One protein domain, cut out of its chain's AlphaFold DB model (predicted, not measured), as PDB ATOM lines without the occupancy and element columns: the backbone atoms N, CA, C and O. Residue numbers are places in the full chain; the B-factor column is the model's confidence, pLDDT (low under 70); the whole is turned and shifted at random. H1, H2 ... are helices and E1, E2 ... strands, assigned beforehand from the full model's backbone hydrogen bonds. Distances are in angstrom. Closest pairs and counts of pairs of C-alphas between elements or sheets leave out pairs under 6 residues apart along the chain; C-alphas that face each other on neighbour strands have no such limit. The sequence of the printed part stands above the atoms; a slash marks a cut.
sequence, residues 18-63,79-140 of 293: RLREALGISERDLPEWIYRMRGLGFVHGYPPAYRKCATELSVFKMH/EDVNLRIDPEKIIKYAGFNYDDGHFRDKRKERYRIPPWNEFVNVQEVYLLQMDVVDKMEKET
ATOM      1  N   ARG A  18     195.176 290.561 206.885       91.50
ATOM      2  CA  ARG A  18     195.081 292.034 206.905       91.50
ATOM      3  C   ARG A  18     195.986 292.653 207.976       91.50
ATOM      4  O   ARG A  18     196.646 293.653 207.721       91.50
ATOM      5  N   LEU A  19     196.050 292.042 209.162       90.75
ATOM      6  CA  LEU A  19     196.917 292.520 210.238       90.75
ATOM      7  C   LEU A  19     198.401 292.260 209.938       90.75
ATOM      8  O   LEU A  19     199.234 293.104 210.247       90.75
ATOM      9  N   ARG A  20     198.750 291.135 209.300       92.38
ATOM     10  CA  ARG A  20     200.132 290.882 208.849       92.38
ATOM     11  C   ARG A  20     200.603 291.920 207.833       92.38
ATOM     12  O   ARG A  20     201.706 292.435 207.981       92.38
ATOM     13  N   GLU A  21     199.756 292.246 206.859       93.69
ATOM     14  CA  GLU A  21     200.024 293.281 205.854       93.69
ATOM     15  C   GLU A  21     200.232 294.651 206.512       93.69
ATOM     16  O   GLU A  21     201.233 295.310 206.244       93.69
ATOM     17  N   ALA A  22     199.352 295.036 207.445       94.75
ATOM     18  CA  ALA A  22     199.471 296.293 208.188       94.75
ATOM     19  C   ALA A  22     200.746 296.371 209.047       94.75
ATOM     20  O   ALA A  22     201.319 297.445 209.212       94.75
ATOM     21  N   LEU A  23     201.205 295.236 209.581       92.94
ATOM     22  CA  LEU A  23     202.447 295.137 210.354       92.94
ATOM     23  C   LEU A  23     203.701 294.986 209.477       92.94
ATOM     24  O   LEU A  23     204.808 294.942 210.014       92.94
ATOM     25  N   GLY A  24     203.557 294.862 208.153       93.69
ATOM     26  CA  GLY A  24     204.674 294.618 207.237       93.69
ATOM     27  C   GLY A  24     205.358 293.259 207.440       93.69
ATOM     28  O   GLY A  24     206.537 293.108 207.123       93.69
ATOM     29  N   ILE A  25     204.650 292.270 207.994       92.69
ATOM     30  CA  ILE A  25     205.180 290.925 208.251       92.69
ATOM     31  C   ILE A  25     204.786 290.012 207.089       92.69
ATOM     32  O   ILE A  25     203.611 289.909 206.740       92.69
ATOM     33  N   SER A  26     205.751 289.291 206.514       91.88
ATOM     34  CA  SER A  26     205.460 288.310 205.465       91.88
ATOM     35  C   SER A  26     204.567 287.169 205.976       91.88
ATOM     36  O   SER A  26     204.594 286.801 207.152       91.88
ATOM     37  N   GLU A  27     203.797 286.546 205.082       89.69
ATOM     38  CA  GLU A  27     202.854 285.472 205.441       89.69
ATOM     39  C   GLU A  27     203.519 284.297 206.170       89.69
ATOM     40  O   GLU A  27     202.938 283.724 207.089       89.69
ATOM     41  N   ARG A  28     204.762 283.977 205.795       91.12
ATOM     42  CA  ARG A  28     205.546 282.880 206.375       91.12
ATOM     43  C   ARG A  28     206.557 283.334 207.418       91.12
ATOM     44  O   ARG A  28     207.243 282.491 207.978       91.12
ATOM     45  N   ASP A  29     206.673 284.628 207.683       92.44
ATOM     46  CA  ASP A  29     207.626 285.110 208.676       92.44
ATOM     47  C   ASP A  29     207.023 285.044 210.079       92.44
ATOM     48  O   ASP A  29     205.823 285.271 210.299       92.44
ATOM     49  N   LEU A  30     207.889 284.709 211.033       92.50
ATOM     50  CA  LEU A  30     207.548 284.717 212.440       92.50
ATOM     51  C   LEU A  30     207.521 286.167 212.956       92.50
ATOM     52  O   LEU A  30     208.461 286.919 212.689       92.50
ATOM     53  N   PRO A  31     206.484 286.576 213.702       93.38
ATOM     54  CA  PRO A  31     206.419 287.923 214.250       93.38
ATOM     55  C   PRO A  31     207.536 288.230 215.252       93.38
ATOM     56  O   PRO A  31     207.925 287.373 216.046       93.38
ATOM     57  N   GLU A  32     207.995 289.486 215.294       93.06
ATOM     58  CA  GLU A  32     209.136 289.879 216.140       93.06
ATOM     59  C   GLU A  32     208.878 289.668 217.640       93.06
ATOM     60  O   GLU A  32     209.793 289.338 218.393       93.06
ATOM     61  N   TRP A  33     207.634 289.813 218.108       94.00
ATOM     62  CA  TRP A  33     207.313 289.590 219.521       94.00
ATOM     63  C   TRP A  33     207.508 288.137 219.956       94.00
ATOM     64  O   TRP A  33     207.835 287.911 221.117       94.00
ATOM     65  N   ILE A  34     207.417 287.159 219.047       94.50
ATOM     66  CA  ILE A  34     207.738 285.762 219.371       94.50
ATOM     67  C   ILE A  34     209.212 285.635 219.769       94.50
ATOM     68  O   ILE A  34     209.548 284.916 220.710       94.50
ATOM     69  N   TYR A  35     210.103 286.390 219.125       94.00
ATOM     70  CA  TYR A  35     211.510 286.425 219.517       94.00
ATOM     71  C   TYR A  35     211.738 287.108 220.863       94.00
ATOM     72  O   TYR A  35     212.630 286.694 221.600       94.00
ATOM     73  N   ARG A  36     210.924 288.110 221.215       94.31
ATOM     74  CA  ARG A  36     210.974 288.737 222.545       94.31
ATOM     75  C   ARG A  36     210.513 287.765 223.626       94.31
ATOM     76  O   ARG A  36     211.196 287.631 224.633       94.31
ATOM     77  N   MET A  37     209.429 287.025 223.376       94.25
ATOM     78  CA  MET A  37     208.976 285.958 224.272       94.25
ATOM     79  C   MET A  37     210.086 284.923 224.487       94.25
ATOM     80  O   MET A  37     210.386 284.575 225.620       94.25
ATOM     81  N   ARG A  38     210.762 284.484 223.416       93.56
ATOM     82  CA  ARG A  38     211.908 283.562 223.521       93.56
ATOM     83  C   ARG A  38     213.067 284.145 224.339       93.56
ATOM     84  O   ARG A  38     213.700 283.405 225.081       93.56
ATOM     85  N   GLY A  39     213.324 285.450 224.235       92.44
ATOM     86  CA  GLY A  39     214.345 286.144 225.029       92.44
ATOM     87  C   GLY A  39     214.050 286.169 226.533       92.44
ATOM     88  O   GLY A  39     214.980 286.154 227.329       92.44
ATOM     89  N   LEU A  40     212.770 286.145 226.916       92.94
ATOM     90  CA  LEU A  40     212.320 286.013 228.309       92.94
ATOM     91  C   LEU A  40     212.295 284.548 228.794       92.94
ATOM     92  O   LEU A  40     212.019 284.283 229.961       92.94
ATOM     93  N   GLY A  41     212.564 283.586 227.910       91.94
ATOM     94  CA  GLY A  41     212.474 282.156 228.191       91.94
ATOM     95  C   GLY A  41     211.049 281.600 228.110       91.94
ATOM     96  O   GLY A  41     210.065 282.324 227.970       91.94
ATOM     97  N   PHE A  42     210.922 280.274 228.194       91.12
ATOM     98  CA  PHE A  42     209.636 279.584 228.018       91.12
ATOM     99  C   PHE A  42     208.647 279.836 229.156       91.12
ATOM    100  O   PHE A  42     207.440 279.837 228.931       91.12
ATOM    101  N   VAL A  43     209.160 280.089 230.360       91.56
ATOM    102  CA  VAL A  43     208.361 280.422 231.536       91.56
ATOM    103  C   VAL A  43     207.942 281.887 231.473       91.56
ATOM    104  O   VAL A  43     206.779 282.165 231.219       91.56
ATOM    105  N   HIS A  44     208.850 282.847 231.650       91.75
ATOM    106  CA  HIS A  44     208.460 284.263 231.748       91.75
ATOM    107  C   HIS A  44     207.995 284.870 230.419       91.75
ATOM    108  O   HIS A  44     207.236 285.835 230.420       91.75
ATOM    109  N   GLY A  45     208.390 284.291 229.284       93.69
ATOM    110  CA  GLY A  45     207.903 284.703 227.971       93.69
ATOM    111  C   GLY A  45     206.474 284.262 227.667       93.69
ATOM    112  O   GLY A  45     205.837 284.862 226.803       93.69
ATOM    113  N   TYR A  46     205.948 283.241 228.354       94.62
ATOM    114  CA  TYR A  46     204.567 282.808 228.162       94.62
ATOM    115  C   TYR A  46     203.603 283.710 228.949       94.62
ATOM    116  O   TYR A  46     203.797 283.878 230.158       94.62
ATOM    117  N   PRO A  47     202.536 284.256 228.333       92.62
ATOM    118  CA  PRO A  47     201.706 285.236 229.017       92.62
ATOM    119  C   PRO A  47     201.045 284.636 230.273       92.62
ATOM    120  O   PRO A  47     200.401 283.584 230.190       92.62
ATOM    121  N   PRO A  48     201.173 285.292 231.441       90.56
ATOM    122  CA  PRO A  48     200.737 284.725 232.716       90.56
ATOM    123  C   PRO A  48     199.220 284.518 232.778       90.56
ATOM    124  O   PRO A  48     198.768 283.540 233.364       90.56
ATOM    125  N   ALA A  49     198.436 285.380 232.122       88.69
ATOM    126  CA  ALA A  49     196.980 285.248 232.064       88.69
ATOM    127  C   ALA A  49     196.543 283.905 231.457       88.69
ATOM    128  O   ALA A  49     195.702 283.216 232.023       88.69
ATOM    129  N   TYR A  50     197.166 283.484 230.353       89.75
ATOM    130  CA  TYR A  50     196.814 282.221 229.697       89.75
ATOM    131  C   TYR A  50     197.256 280.999 230.493       89.75
ATOM    132  O   TYR A  50     196.578 279.979 230.472       89.75
ATOM    133  N   ARG A  51     198.352 281.119 231.246       90.00
ATOM    134  CA  ARG A  51     198.796 280.064 232.161       90.00
ATOM    135  C   ARG A  51     197.806 279.854 233.296       90.00
ATOM    136  O   ARG A  51     197.428 278.721 233.556       90.00
ATOM    137  N   LYS A  52     197.332 280.946 233.904       87.38
ATOM    138  CA  LYS A  52     196.299 280.907 234.949       87.38
ATOM    139  C   LYS A  52     195.001 280.292 234.428       87.38
ATOM    140  O   LYS A  52     194.440 279.433 235.090       87.38
ATOM    141  N   CYS A  53     194.568 280.652 233.217       86.31
ATOM    142  CA  CYS A  53     193.385 280.042 232.595       86.31
ATOM    143  C   CYS A  53     193.549 278.542 232.296       86.31
ATOM    144  O   CYS A  53     192.557 277.821 232.261       86.31
ATOM    145  N   ALA A  54     194.778 278.086 232.047       86.81
ATOM    146  CA  ALA A  54     195.085 276.680 231.809       86.81
ATOM    147  C   ALA A  54     195.321 275.881 233.099       86.81
ATOM    148  O   ALA A  54     195.470 274.667 233.032       86.81
ATOM    149  N   THR A  55     195.379 276.549 234.254       85.81
ATOM    150  CA  THR A  55     195.570 275.887 235.543       85.81
ATOM    151  C   THR A  55     194.236 275.325 236.016       85.81
ATOM    152  O   THR A  55     193.274 276.070 236.209       85.81
ATOM    153  N   GLU A  56     194.180 274.016 236.225       78.62
ATOM    154  CA  GLU A  56     193.084 273.363 236.922       78.62
ATOM    155  C   GLU A  56     193.424 273.272 238.408       78.62
ATOM    156  O   GLU A  56     194.356 272.583 238.826       78.62
ATOM    157  N   LEU A  57     192.650 273.987 239.227       67.88
ATOM    158  CA  LEU A  57     192.639 273.780 240.668       67.88
ATOM    159  C   LEU A  57     191.863 272.489 240.932       67.88
ATOM    160  O   LEU A  57     190.633 272.506 241.007       67.88
ATOM    161  N   SER A  58     192.563 271.362 241.071       58.72
ATOM    162  CA  SER A  58     191.923 270.143 241.560       58.72
ATOM    163  C   SER A  58     191.647 270.305 243.060       58.72
ATOM    164  O   SER A  58     192.433 269.882 243.904       58.72
ATOM    165  N   VAL A  59     190.541 270.965 243.408       55.66
ATOM    166  CA  VAL A  59     190.063 271.022 244.793       55.66
ATOM    167  C   VAL A  59     189.490 269.647 245.121       55.66
ATOM    168  O   VAL A  59     188.331 269.351 244.826       55.66
ATOM    169  N   PHE A  60     190.314 268.762 245.683       52.31
ATOM    170  CA  PHE A  60     189.852 267.466 246.166       52.31
ATOM    171  C   PHE A  60     189.033 267.682 247.447       52.31
ATOM    172  O   PHE A  60     189.530 267.562 248.563       52.31
ATOM    173  N   LYS A  61     187.756 268.048 247.299       50.88
ATOM    174  CA  LYS A  61     186.834 268.222 248.425       50.88
ATOM    175  C   LYS A  61     186.453 266.846 248.977       50.88
ATOM    176  O   LYS A  61     185.527 266.206 248.480       50.88
ATOM    177  N   MET A  62     187.160 266.375 250.007       58.56
ATOM    178  CA  MET A  62     186.726 265.203 250.772       58.56
ATOM    179  C   MET A  62     185.419 265.534 251.500       58.56
ATOM    180  O   MET A  62     185.410 266.174 252.550       58.56
ATOM    181  N   HIS A  63     184.296 265.078 250.949       52.00
ATOM    182  CA  HIS A  63     183.041 265.012 251.684       52.00
ATOM    183  C   HIS A  63     183.155 263.889 252.717       52.00
ATOM    184  O   HIS A  63     182.890 262.725 252.416       52.00
ATOM    185  N   GLU A  79     195.371 270.889 252.472       51.75
ATOM    186  CA  GLU A  79     194.842 270.719 251.133       51.75
ATOM    187  C   GLU A  79     196.063 270.749 250.216       51.75
ATOM    188  O   GLU A  79     196.625 271.809 249.927       51.75
ATOM    189  N   ASP A  80     196.535 269.564 249.833       53.50
ATOM    190  CA  ASP A  80     197.529 269.397 248.787       53.50
ATOM    191  C   ASP A  80     196.873 269.870 247.487       53.50
ATOM    192  O   ASP A  80     196.252 269.106 246.743       53.50
ATOM    193  N   VAL A  81     196.929 271.183 247.260       58.25
ATOM    194  CA  VAL A  81     196.501 271.814 246.017       58.25
ATOM    195  C   VAL A  81     197.452 271.315 244.938       58.25
ATOM    196  O   VAL A  81     198.534 271.859 244.730       58.25
ATOM    197  N   ASN A  82     197.058 270.238 244.266       64.44
ATOM    198  CA  ASN A  82     197.722 269.782 243.057       64.44
ATOM    199  C   ASN A  82     197.381 270.769 241.940       64.44
ATOM    200  O   ASN A  82     196.372 270.627 241.251       64.44
ATOM    201  N   LEU A  83     198.222 271.789 241.778       76.81
ATOM    202  CA  LEU A  83     198.191 272.645 240.601       76.81
ATOM    203  C   LEU A  83     198.613 271.814 239.394       76.81
ATOM    204  O   LEU A  83     199.782 271.452 239.254       76.81
ATOM    205  N   ARG A  84     197.657 271.500 238.528       85.31
ATOM    206  CA  ARG A  84     197.920 270.844 237.247       85.31
ATOM    207  C   ARG A  84     197.557 271.781 236.115       85.31
ATOM    208  O   ARG A  84     196.656 272.607 236.255       85.31
ATOM    209  N   ILE A  85     198.279 271.674 235.007       88.75
ATOM    210  CA  ILE A  85     197.978 272.453 233.812       88.75
ATOM    211  C   ILE A  85     197.352 271.541 232.776       88.75
ATOM    212  O   ILE A  85     197.928 270.521 232.396       88.75
ATOM    213  N   ASP A  86     196.217 271.961 232.229       90.50
ATOM    214  CA  ASP A  86     195.632 271.241 231.111       90.50
ATOM    215  C   ASP A  86     196.373 271.577 229.825       90.50
ATOM    216  O   ASP A  86     196.356 272.734 229.375       90.50
ATOM    217  N   PRO A  87     196.960 270.577 229.147       89.81
ATOM    218  CA  PRO A  87     197.674 270.811 227.902       89.81
ATOM    219  C   PRO A  87     196.750 271.362 226.806       89.81
ATOM    220  O   PRO A  87     197.217 272.050 225.903       89.81
ATOM    221  N   GLU A  88     195.445 271.092 226.871       91.12
ATOM    222  CA  GLU A  88     194.470 271.563 225.881       91.12
ATOM    223  C   GLU A  88     194.148 273.054 226.017       91.12
ATOM    224  O   GLU A  88     193.872 273.720 225.017       91.12
ATOM    225  N   LYS A  89     194.227 273.598 227.236       91.31
ATOM    226  CA  LYS A  89     193.963 275.019 227.507       91.31
ATOM    227  C   LYS A  89     195.184 275.901 227.237       91.31
ATOM    228  O   LYS A  89     195.046 277.118 227.101       91.31
ATOM    229  N   ILE A  90     196.378 275.314 227.113       92.31
ATOM    230  CA  ILE A  90     197.586 276.050 226.731       92.31
ATOM    231  C   ILE A  90     197.474 276.517 225.279       92.31
ATOM    232  O   ILE A  90     197.438 275.738 224.324       92.31
ATOM    233  N   ILE A  91     197.541 277.834 225.100       92.62
ATOM    234  CA  ILE A  91     197.583 278.456 223.779       92.62
ATOM    235  C   ILE A  91     198.896 278.126 223.069       92.62
ATOM    236  O   ILE A  91     199.992 278.357 223.593       92.62
ATOM    237  N   LYS A  92     198.765 277.631 221.838       92.81
ATOM    238  CA  LYS A  92     199.873 277.322 220.934       92.81
ATOM    239  C   LYS A  92     200.274 278.572 220.159       92.81
ATOM    240  O   LYS A  92     199.536 279.064 219.309       92.81
ATOM    241  N   TYR A  93     201.470 279.057 220.441       93.12
ATOM    242  CA  TYR A  93     202.153 280.098 219.698       93.12
ATOM    243  C   TYR A  93     203.171 279.443 218.774       93.12
ATOM    244  O   TYR A  93     204.185 278.899 219.225       93.12
ATOM    245  N   ALA A  94     202.905 279.514 217.470       91.50
ATOM    246  CA  ALA A  94     203.837 279.020 216.469       91.50
ATOM    247  C   ALA A  94     205.214 279.665 216.671       91.50
ATOM    248  O   ALA A  94     205.325 280.864 216.932       91.50
ATOM    249  N   GLY A  95     206.260 278.848 216.627       91.00
ATOM    250  CA  GLY A  95     207.627 279.263 216.890       91.00
ATOM    251  C   GLY A  95     207.958 279.496 218.371       91.00
ATOM    252  O   GLY A  95     209.130 279.526 218.706       91.00
ATOM    253  N   PHE A  96     207.019 279.642 219.300       94.31
ATOM    254  CA  PHE A  96     207.382 279.799 220.715       94.31
ATOM    255  C   PHE A  96     207.380 278.457 221.448       94.31
ATOM    256  O   PHE A  96     208.437 277.970 221.829       94.31
ATOM    257  N   ASN A  97     206.204 277.854 221.608       93.06
ATOM    258  CA  ASN A  97     206.000 276.588 222.321       93.06
ATOM    259  C   ASN A  97     205.613 275.427 221.391       93.06
ATOM    260  O   ASN A  97     205.493 274.293 221.840       93.06
ATOM    261  N   TYR A  98     205.404 275.704 220.104       91.25
ATOM    262  CA  TYR A  98     205.038 274.715 219.096       91.25
ATOM    263  C   TYR A  98     205.708 275.045 217.755       91.25
ATOM    264  O   TYR A  98     205.685 276.200 217.324       91.25
ATOM    265  N   ASP A  99     206.299 274.047 217.091       88.50
ATOM    266  CA  ASP A  99     206.817 274.187 215.724       88.50
ATOM    267  C   ASP A  99     205.729 273.781 214.723       88.50
ATOM    268  O   ASP A  99     205.357 272.613 214.633       88.50
ATOM    269  N   ASP A 100     205.208 274.763 213.990       84.00
ATOM    270  CA  ASP A 100     204.200 274.563 212.942       84.00
ATOM    271  C   ASP A 100     204.846 274.132 211.611       84.00
ATOM    272  O   ASP A 100     204.164 273.687 210.699       84.00
ATOM    273  N   GLY A 101     206.167 274.283 211.447       83.94
ATOM    274  CA  GLY A 101     206.881 273.965 210.200       83.94
ATOM    275  C   GLY A 101     206.567 274.887 209.008       83.94
ATOM    276  O   GLY A 101     207.371 274.993 208.084       83.94
ATOM    277  N   HIS A 102     205.443 275.605 209.035       85.88
ATOM    278  CA  HIS A 102     205.022 276.556 208.003       85.88
ATOM    279  C   HIS A 102     205.769 277.898 208.070       85.88
ATOM    280  O   HIS A 102     205.893 278.593 207.056       85.88
ATOM    281  N   PHE A 103     206.274 278.268 209.251       89.19
ATOM    282  CA  PHE A 103     206.965 279.538 209.464       89.19
ATOM    283  C   PHE A 103     208.467 279.436 209.204       89.19
ATOM    284  O   PHE A 103     209.156 278.524 209.660       89.19
ATOM    285  N   ARG A 104     209.002 280.448 208.520       90.00
ATOM    286  CA  ARG A 104     210.432 280.684 208.381       90.00
ATOM    287  C   ARG A 104     210.954 281.313 209.668       90.00
ATOM    288  O   ARG A 104     210.775 282.503 209.924       90.00
ATOM    289  N   ASP A 105     211.650 280.508 210.458       90.75
ATOM    290  CA  ASP A 105     212.311 280.983 211.665       90.75
ATOM    291  C   ASP A 105     213.748 281.450 211.380       90.75
ATOM    292  O   ASP A 105     214.671 280.651 211.231       90.75
ATOM    293  N   LYS A 106     213.941 282.774 211.362       89.25
ATOM    294  CA  LYS A 106     215.241 283.434 211.147       89.25
ATOM    295  C   LYS A 106     216.237 283.214 212.290       89.25
ATOM    296  O   LYS A 106     217.419 283.494 212.124       89.25
ATOM    297  N   ARG A 107     215.778 282.782 213.472       89.69
ATOM    298  CA  ARG A 107     216.606 282.616 214.679       89.69
ATOM    299  C   ARG A 107     216.515 281.193 215.246       89.69
ATOM    300  O   ARG A 107     216.733 281.016 216.443       89.69
ATOM    301  N   LYS A 108     216.214 280.198 214.401       86.94
ATOM    302  CA  LYS A 108     216.046 278.786 214.799       86.94
ATOM    303  C   LYS A 108     217.285 278.203 215.482       86.94
ATOM    304  O   LYS A 108     217.163 277.446 216.433       86.94
ATOM    305  N   GLU A 109     218.471 278.603 215.032       86.25
ATOM    306  CA  GLU A 109     219.751 278.160 215.602       86.25
ATOM    307  C   GLU A 109     219.955 278.634 217.045       86.25
ATOM    308  O   GLU A 109     220.570 277.937 217.842       86.25
ATOM    309  N   ARG A 110     219.416 279.811 217.393       88.69
ATOM    310  CA  ARG A 110     219.545 280.390 218.739       88.69
ATOM    311  C   ARG A 110     218.474 279.911 219.705       88.69
ATOM    312  O   ARG A 110     218.692 279.912 220.908       88.69
ATOM    313  N   TYR A 111     217.302 279.558 219.191       86.88
ATOM    314  CA  TYR A 111     216.149 279.237 220.016       86.88
ATOM    315  C   TYR A 111     215.559 277.906 219.581       86.88
ATOM    316  O   TYR A 111     214.811 277.827 218.604       86.88
ATOM    317  N   ARG A 112     215.878 276.864 220.345       89.69
ATOM    318  CA  ARG A 112     215.284 275.542 220.179       89.69
ATOM    319  C   ARG A 112     213.951 275.480 220.914       89.69
ATOM    320  O   ARG A 112     213.898 275.740 222.111       89.69
ATOM    321  N   ILE A 113     212.899 275.097 220.199       90.56
ATOM    322  CA  ILE A 113     211.571 274.878 220.780       90.56
ATOM    323  C   ILE A 113     211.581 273.511 221.487       90.56
ATOM    324  O   ILE A 113     211.955 272.519 220.849       90.56
ATOM    325  N   PRO A 114     211.221 273.438 222.782       90.81
ATOM    326  CA  PRO A 114     211.129 272.173 223.496       90.81
ATOM    327  C   PRO A 114     209.965 271.322 222.957       90.81
ATOM    328  O   PRO A 114     208.992 271.866 222.424       90.81
ATOM    329  N   PRO A 115     210.025 269.988 223.095       93.00
ATOM    330  CA  PRO A 115     208.871 269.119 222.895       93.00
ATOM    331  C   PRO A 115     207.664 269.587 223.718       93.00
ATOM    332  O   PRO A 115     207.817 270.102 224.823       93.00
ATOM    333  N   TRP A 116     206.452 269.353 223.209       92.94
ATOM    334  CA  TRP A 116     205.225 269.862 223.834       92.94
ATOM    335  C   TRP A 116     205.083 269.460 225.309       92.94
ATOM    336  O   TRP A 116     204.860 270.316 226.156       92.94
ATOM    337  N   ASN A 117     205.286 268.182 225.630       92.12
ATOM    338  CA  ASN A 117     205.162 267.686 227.005       92.12
ATOM    339  C   ASN A 117     206.194 268.323 227.945       92.12
ATOM    340  O   ASN A 117     205.888 268.605 229.097       92.12
ATOM    341  N   GLU A 118     207.403 268.594 227.450       93.12
ATOM    342  CA  GLU A 118     208.438 269.281 228.224       93.12
ATOM    343  C   GLU A 118     208.028 270.729 228.509       93.12
ATOM    344  O   GLU A 118     208.156 271.193 229.638       93.12
ATOM    345  N   PHE A 119     207.460 271.419 227.514       93.62
ATOM    346  CA  PHE A 119     206.926 272.764 227.707       93.62
ATOM    347  C   PHE A 119     205.846 272.793 228.794       93.62
ATOM    348  O   PHE A 119     205.913 273.652 229.669       93.62
ATOM    349  N   VAL A 120     204.881 271.864 228.762       92.56
ATOM    350  CA  VAL A 120     203.809 271.791 229.772       92.56
ATOM    351  C   VAL A 120     204.383 271.548 231.165       92.56
ATOM    352  O   VAL A 120     204.105 272.331 232.070       92.56
ATOM    353  N   ASN A 121     205.266 270.558 231.315       91.75
ATOM    354  CA  ASN A 121     205.891 270.238 232.599       91.75
ATOM    355  C   ASN A 121     206.655 271.436 233.187       91.75
ATOM    356  O   ASN A 121     206.582 271.700 234.383       91.75
ATOM    357  N   VAL A 122     207.372 272.193 232.350       92.06
ATOM    358  CA  VAL A 122     208.090 273.402 232.784       92.06
ATOM    359  C   VAL A 122     207.125 274.466 233.321       92.06
ATOM    360  O   VAL A 122     207.451 275.153 234.290       92.06
ATOM    361  N   GLN A 123     205.933 274.600 232.732       91.62
ATOM    362  CA  GLN A 123     204.916 275.511 233.260       91.62
ATOM    363  C   GLN A 123     204.354 275.017 234.600       91.62
ATOM    364  O   GLN A 123     204.167 275.836 235.497       91.62
ATOM    365  N   GLU A 124     204.113 273.712 234.750       89.62
ATOM    366  CA  GLU A 124     203.585 273.123 235.991       89.62
ATOM    367  C   GLU A 124     204.559 273.290 237.156       89.62
ATOM    368  O   GLU A 124     204.182 273.783 238.216       89.62
ATOM    369  N   VAL A 125     205.835 272.960 236.937       90.00
ATOM    370  CA  VAL A 125     206.892 273.128 237.945       90.00
ATOM    371  C   VAL A 125     206.997 274.586 238.387       90.00
ATOM    372  O   VAL A 125     207.125 274.864 239.578       90.00
ATOM    373  N   TYR A 126     206.896 275.527 237.447       90.62
ATOM    374  CA  TYR A 126     206.917 276.945 237.781       90.62
ATOM    375  C   TYR A 126     205.718 277.375 238.635       90.62
ATOM    376  O   TYR A 126     205.895 278.159 239.564       90.62
ATOM    377  N   LEU A 127     204.512 276.875 238.347       88.56
ATOM    378  CA  LEU A 127     203.333 277.176 239.165       88.56
ATOM    379  C   LEU A 127     203.495 276.649 240.590       88.56
ATOM    380  O   LEU A 127     203.259 277.392 241.533       88.56
ATOM    381  N   LEU A 128     203.971 275.410 240.747       86.38
ATOM    382  CA  LEU A 128     204.245 274.838 242.067       86.38
ATOM    383  C   LEU A 128     205.263 275.676 242.847       86.38
ATOM    384  O   LEU A 128     205.093 275.897 244.042       86.38
ATOM    385  N   GLN A 129     206.304 276.178 242.176       86.50
ATOM    386  CA  GLN A 129     207.297 277.042 242.811       86.50
ATOM    387  C   GLN A 129     206.703 278.389 243.245       86.50
ATOM    388  O   GLN A 129     206.995 278.846 244.348       86.50
ATOM    389  N   MET A 130     205.876 279.018 242.404       84.69
ATOM    390  CA  MET A 130     205.210 280.282 242.743       84.69
ATOM    391  C   MET A 130     204.243 280.117 243.916       84.69
ATOM    392  O   MET A 130     204.257 280.938 244.824       84.69
ATOM    393  N   ASP A 131     203.478 279.028 243.956       83.19
ATOM    394  CA  ASP A 131     202.548 278.757 245.054       83.19
ATOM    395  C   ASP A 131     203.254 278.550 246.398       83.19
ATOM    396  O   ASP A 131     202.722 278.931 247.440       83.19
ATOM    397  N   VAL A 132     204.452 277.955 246.399       81.12
ATOM    398  CA  VAL A 132     205.267 277.828 247.617       81.12
ATOM    399  C   VAL A 132     205.720 279.202 248.110       81.12
ATOM    400  O   VAL A 132     205.630 279.469 249.307       81.12
ATOM    401  N   VAL A 133     206.160 280.080 247.203       79.81
ATOM    402  CA  VAL A 133     206.566 281.454 247.546       79.81
ATOM    403  C   VAL A 133     205.378 282.247 248.092       79.81
ATOM    404  O   VAL A 133     205.477 282.803 249.181       79.81
ATOM    405  N   ASP A 134     204.229 282.205 247.416       81.62
ATOM    406  CA  ASP A 134     203.011 282.902 247.843       81.62
ATOM    407  C   ASP A 134     202.516 282.426 249.224       81.62
ATOM    408  O   ASP A 134     201.947 283.208 249.990       81.62
ATOM    409  N   LYS A 135     202.693 281.138 249.554       79.69
ATOM    410  CA  LYS A 135     202.360 280.588 250.881       79.69
ATOM    411  C   LYS A 135     203.325 281.086 251.955       79.69
ATOM    412  O   LYS A 135     202.866 281.524 253.005       79.69
ATOM    413  N   MET A 136     204.631 281.075 251.678       68.25
ATOM    414  CA  MET A 136     205.640 281.595 252.607       68.25
ATOM    415  C   MET A 136     205.438 283.087 252.886       68.25
ATOM    416  O   MET A 136     205.499 283.496 254.041       68.25
ATOM    417  N   GLU A 137     205.131 283.896 251.867       74.12
ATOM    418  CA  GLU A 137     204.848 285.324 252.053       74.12
ATOM    419  C   GLU A 137     203.625 285.533 252.962       74.12
ATOM    420  O   GLU A 137     203.708 286.259 253.954       74.12
ATOM    421  N   LYS A 138     202.524 284.810 252.721       74.25
ATOM    422  CA  LYS A 138     201.305 284.897 253.550       74.25
ATOM    423  C   LYS A 138     201.513 284.466 255.003       74.25
ATOM    424  O   LYS A 138     200.906 285.056 255.890       74.25
ATOM    425  N   GLU A 139     202.355 283.467 255.261       67.00
ATOM    426  CA  GLU A 139     202.682 283.030 256.628       67.00
ATOM    427  C   GLU A 139     203.571 284.043 257.364       67.00
ATOM    428  O   GLU A 139     203.468 284.193 258.582       67.00
ATOM    429  N   THR A 140     204.400 284.798 256.634       64.50
ATOM    430  CA  THR A 140     205.156 285.920 257.212       64.50
ATOM    431  C   THR A 140     204.296 287.175 257.427       64.50
ATOM    432  O   THR A 140     204.647 288.035 258.237       64.50
TER     433      THR A 140
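AT A GLANCE: This is residues 18 to 63 and 79 to 140 of the 293 residues of the protein "Hypothetical protein" of Meloidogyne enterolobii (UniProt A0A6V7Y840). The domain is a loose, elongated body in which the long helix H5 fills one end beside a short two-stranded ribbon, E1 and E2, while the small helices H1 to H4 are strung out along the length towards the other end, where H1 lies. Residues 120 to 131 of H5 pack mainly on E2, residues 132 to 140 of H5 stick out, and the stretch of residues 86 to 115, with no named element, runs from E2 towards the H1 end and folds back to H5. The printed part has 108 residues, with five named helices and two named strands in the order H1, H2, H3, H4, E1, E2, H5; the sheet has the order E1, E2 and is antiparallel, and the class is mostly helix. The whole is loose, with a radius of gyration of the C-alphas of 17.1 A, and its C-alphas span 55 by 30 by 26 A.

HOW THE PARTS SIT: H1, residues 18 to 22, touches no helix. It is apart from H2, residues 32 to 39. H2 is close to but not clearly touching H3, residues 41 to 44; their closest C-alphas, those of Met 37 and His 44, are 7.7 A apart. H3 touches H5, residues 116 to 140, and there with residues 119 to 126 of H5 alone; the closest C-alphas are those of Val 43 and Gln 123, 6.2 A apart. H4, residues 48 to 54, and H3 meet only through their link. H4 is close to but not clearly touching H5, with the C-alphas of Arg 51 and Gln 123 the closest at 7.7 A, and their lines are only just about perpendicular at 71 degrees. E1, residues 55 to 58, and E2, residues 82 to 85, are antiparallel neighbours, with 146 degrees between their directions. The C-alphas of Thr 55 and Ile 85, which face each other, are 4.5 A apart, and those of Ser 58 and Asn 82 are 6.0 A apart. Across this pair N 56 and O 84 are within hydrogen-bond range at 2.8 A, and N 84 and O 56 at 3.5 A. The closest C-alphas of H4 and E2 are those of Ala 54 and Ile 85, 5.5 A apart. The closest C-alphas of E2 and H5 are those of Ile 85 and Glu 124, 6.1 A apart, whereas E1 and H5 are only just apart, at 8.5 A. In H1, H2, H4 and H5 every O i to N i+4 pair is within hydrogen-bond range; H3 is too short for such a pair, and its one O i to N i+3 pair is not within range.

IN THESE COORDINATES: H1 begins at C-alpha 18, at (195.081, 292.034, 206.905), and has five residues. H2 has eight residues and measures 11.0 A from first to last C-alpha. H3 has four residues and measures 5.8 A, and H4 has seven and measures 9.9 A. E1, which begins at C-alpha 55, at (195.570, 275.887, 235.543), measures 9.1 A, and E2 measures 9.6 A. H5, with 25 residues, is the longest helix at 37.0 A, and it ends at C-alpha 140, at (205.156, 285.920, 257.212).

THE WHOLE: The two C-alphas farthest apart are those of Gly 24 and His 63, 57.6 A. Residues 64 to 78 are not printed, and across this cut C-alphas 63 and 79 are 13.1 A apart. The link from E2 to H5, 30 residues, is long. The mean pLDDT of the printed part is 85.7; residues 57 to 63, 79 to 82, 136 and 139 to 140 of the model are under 70.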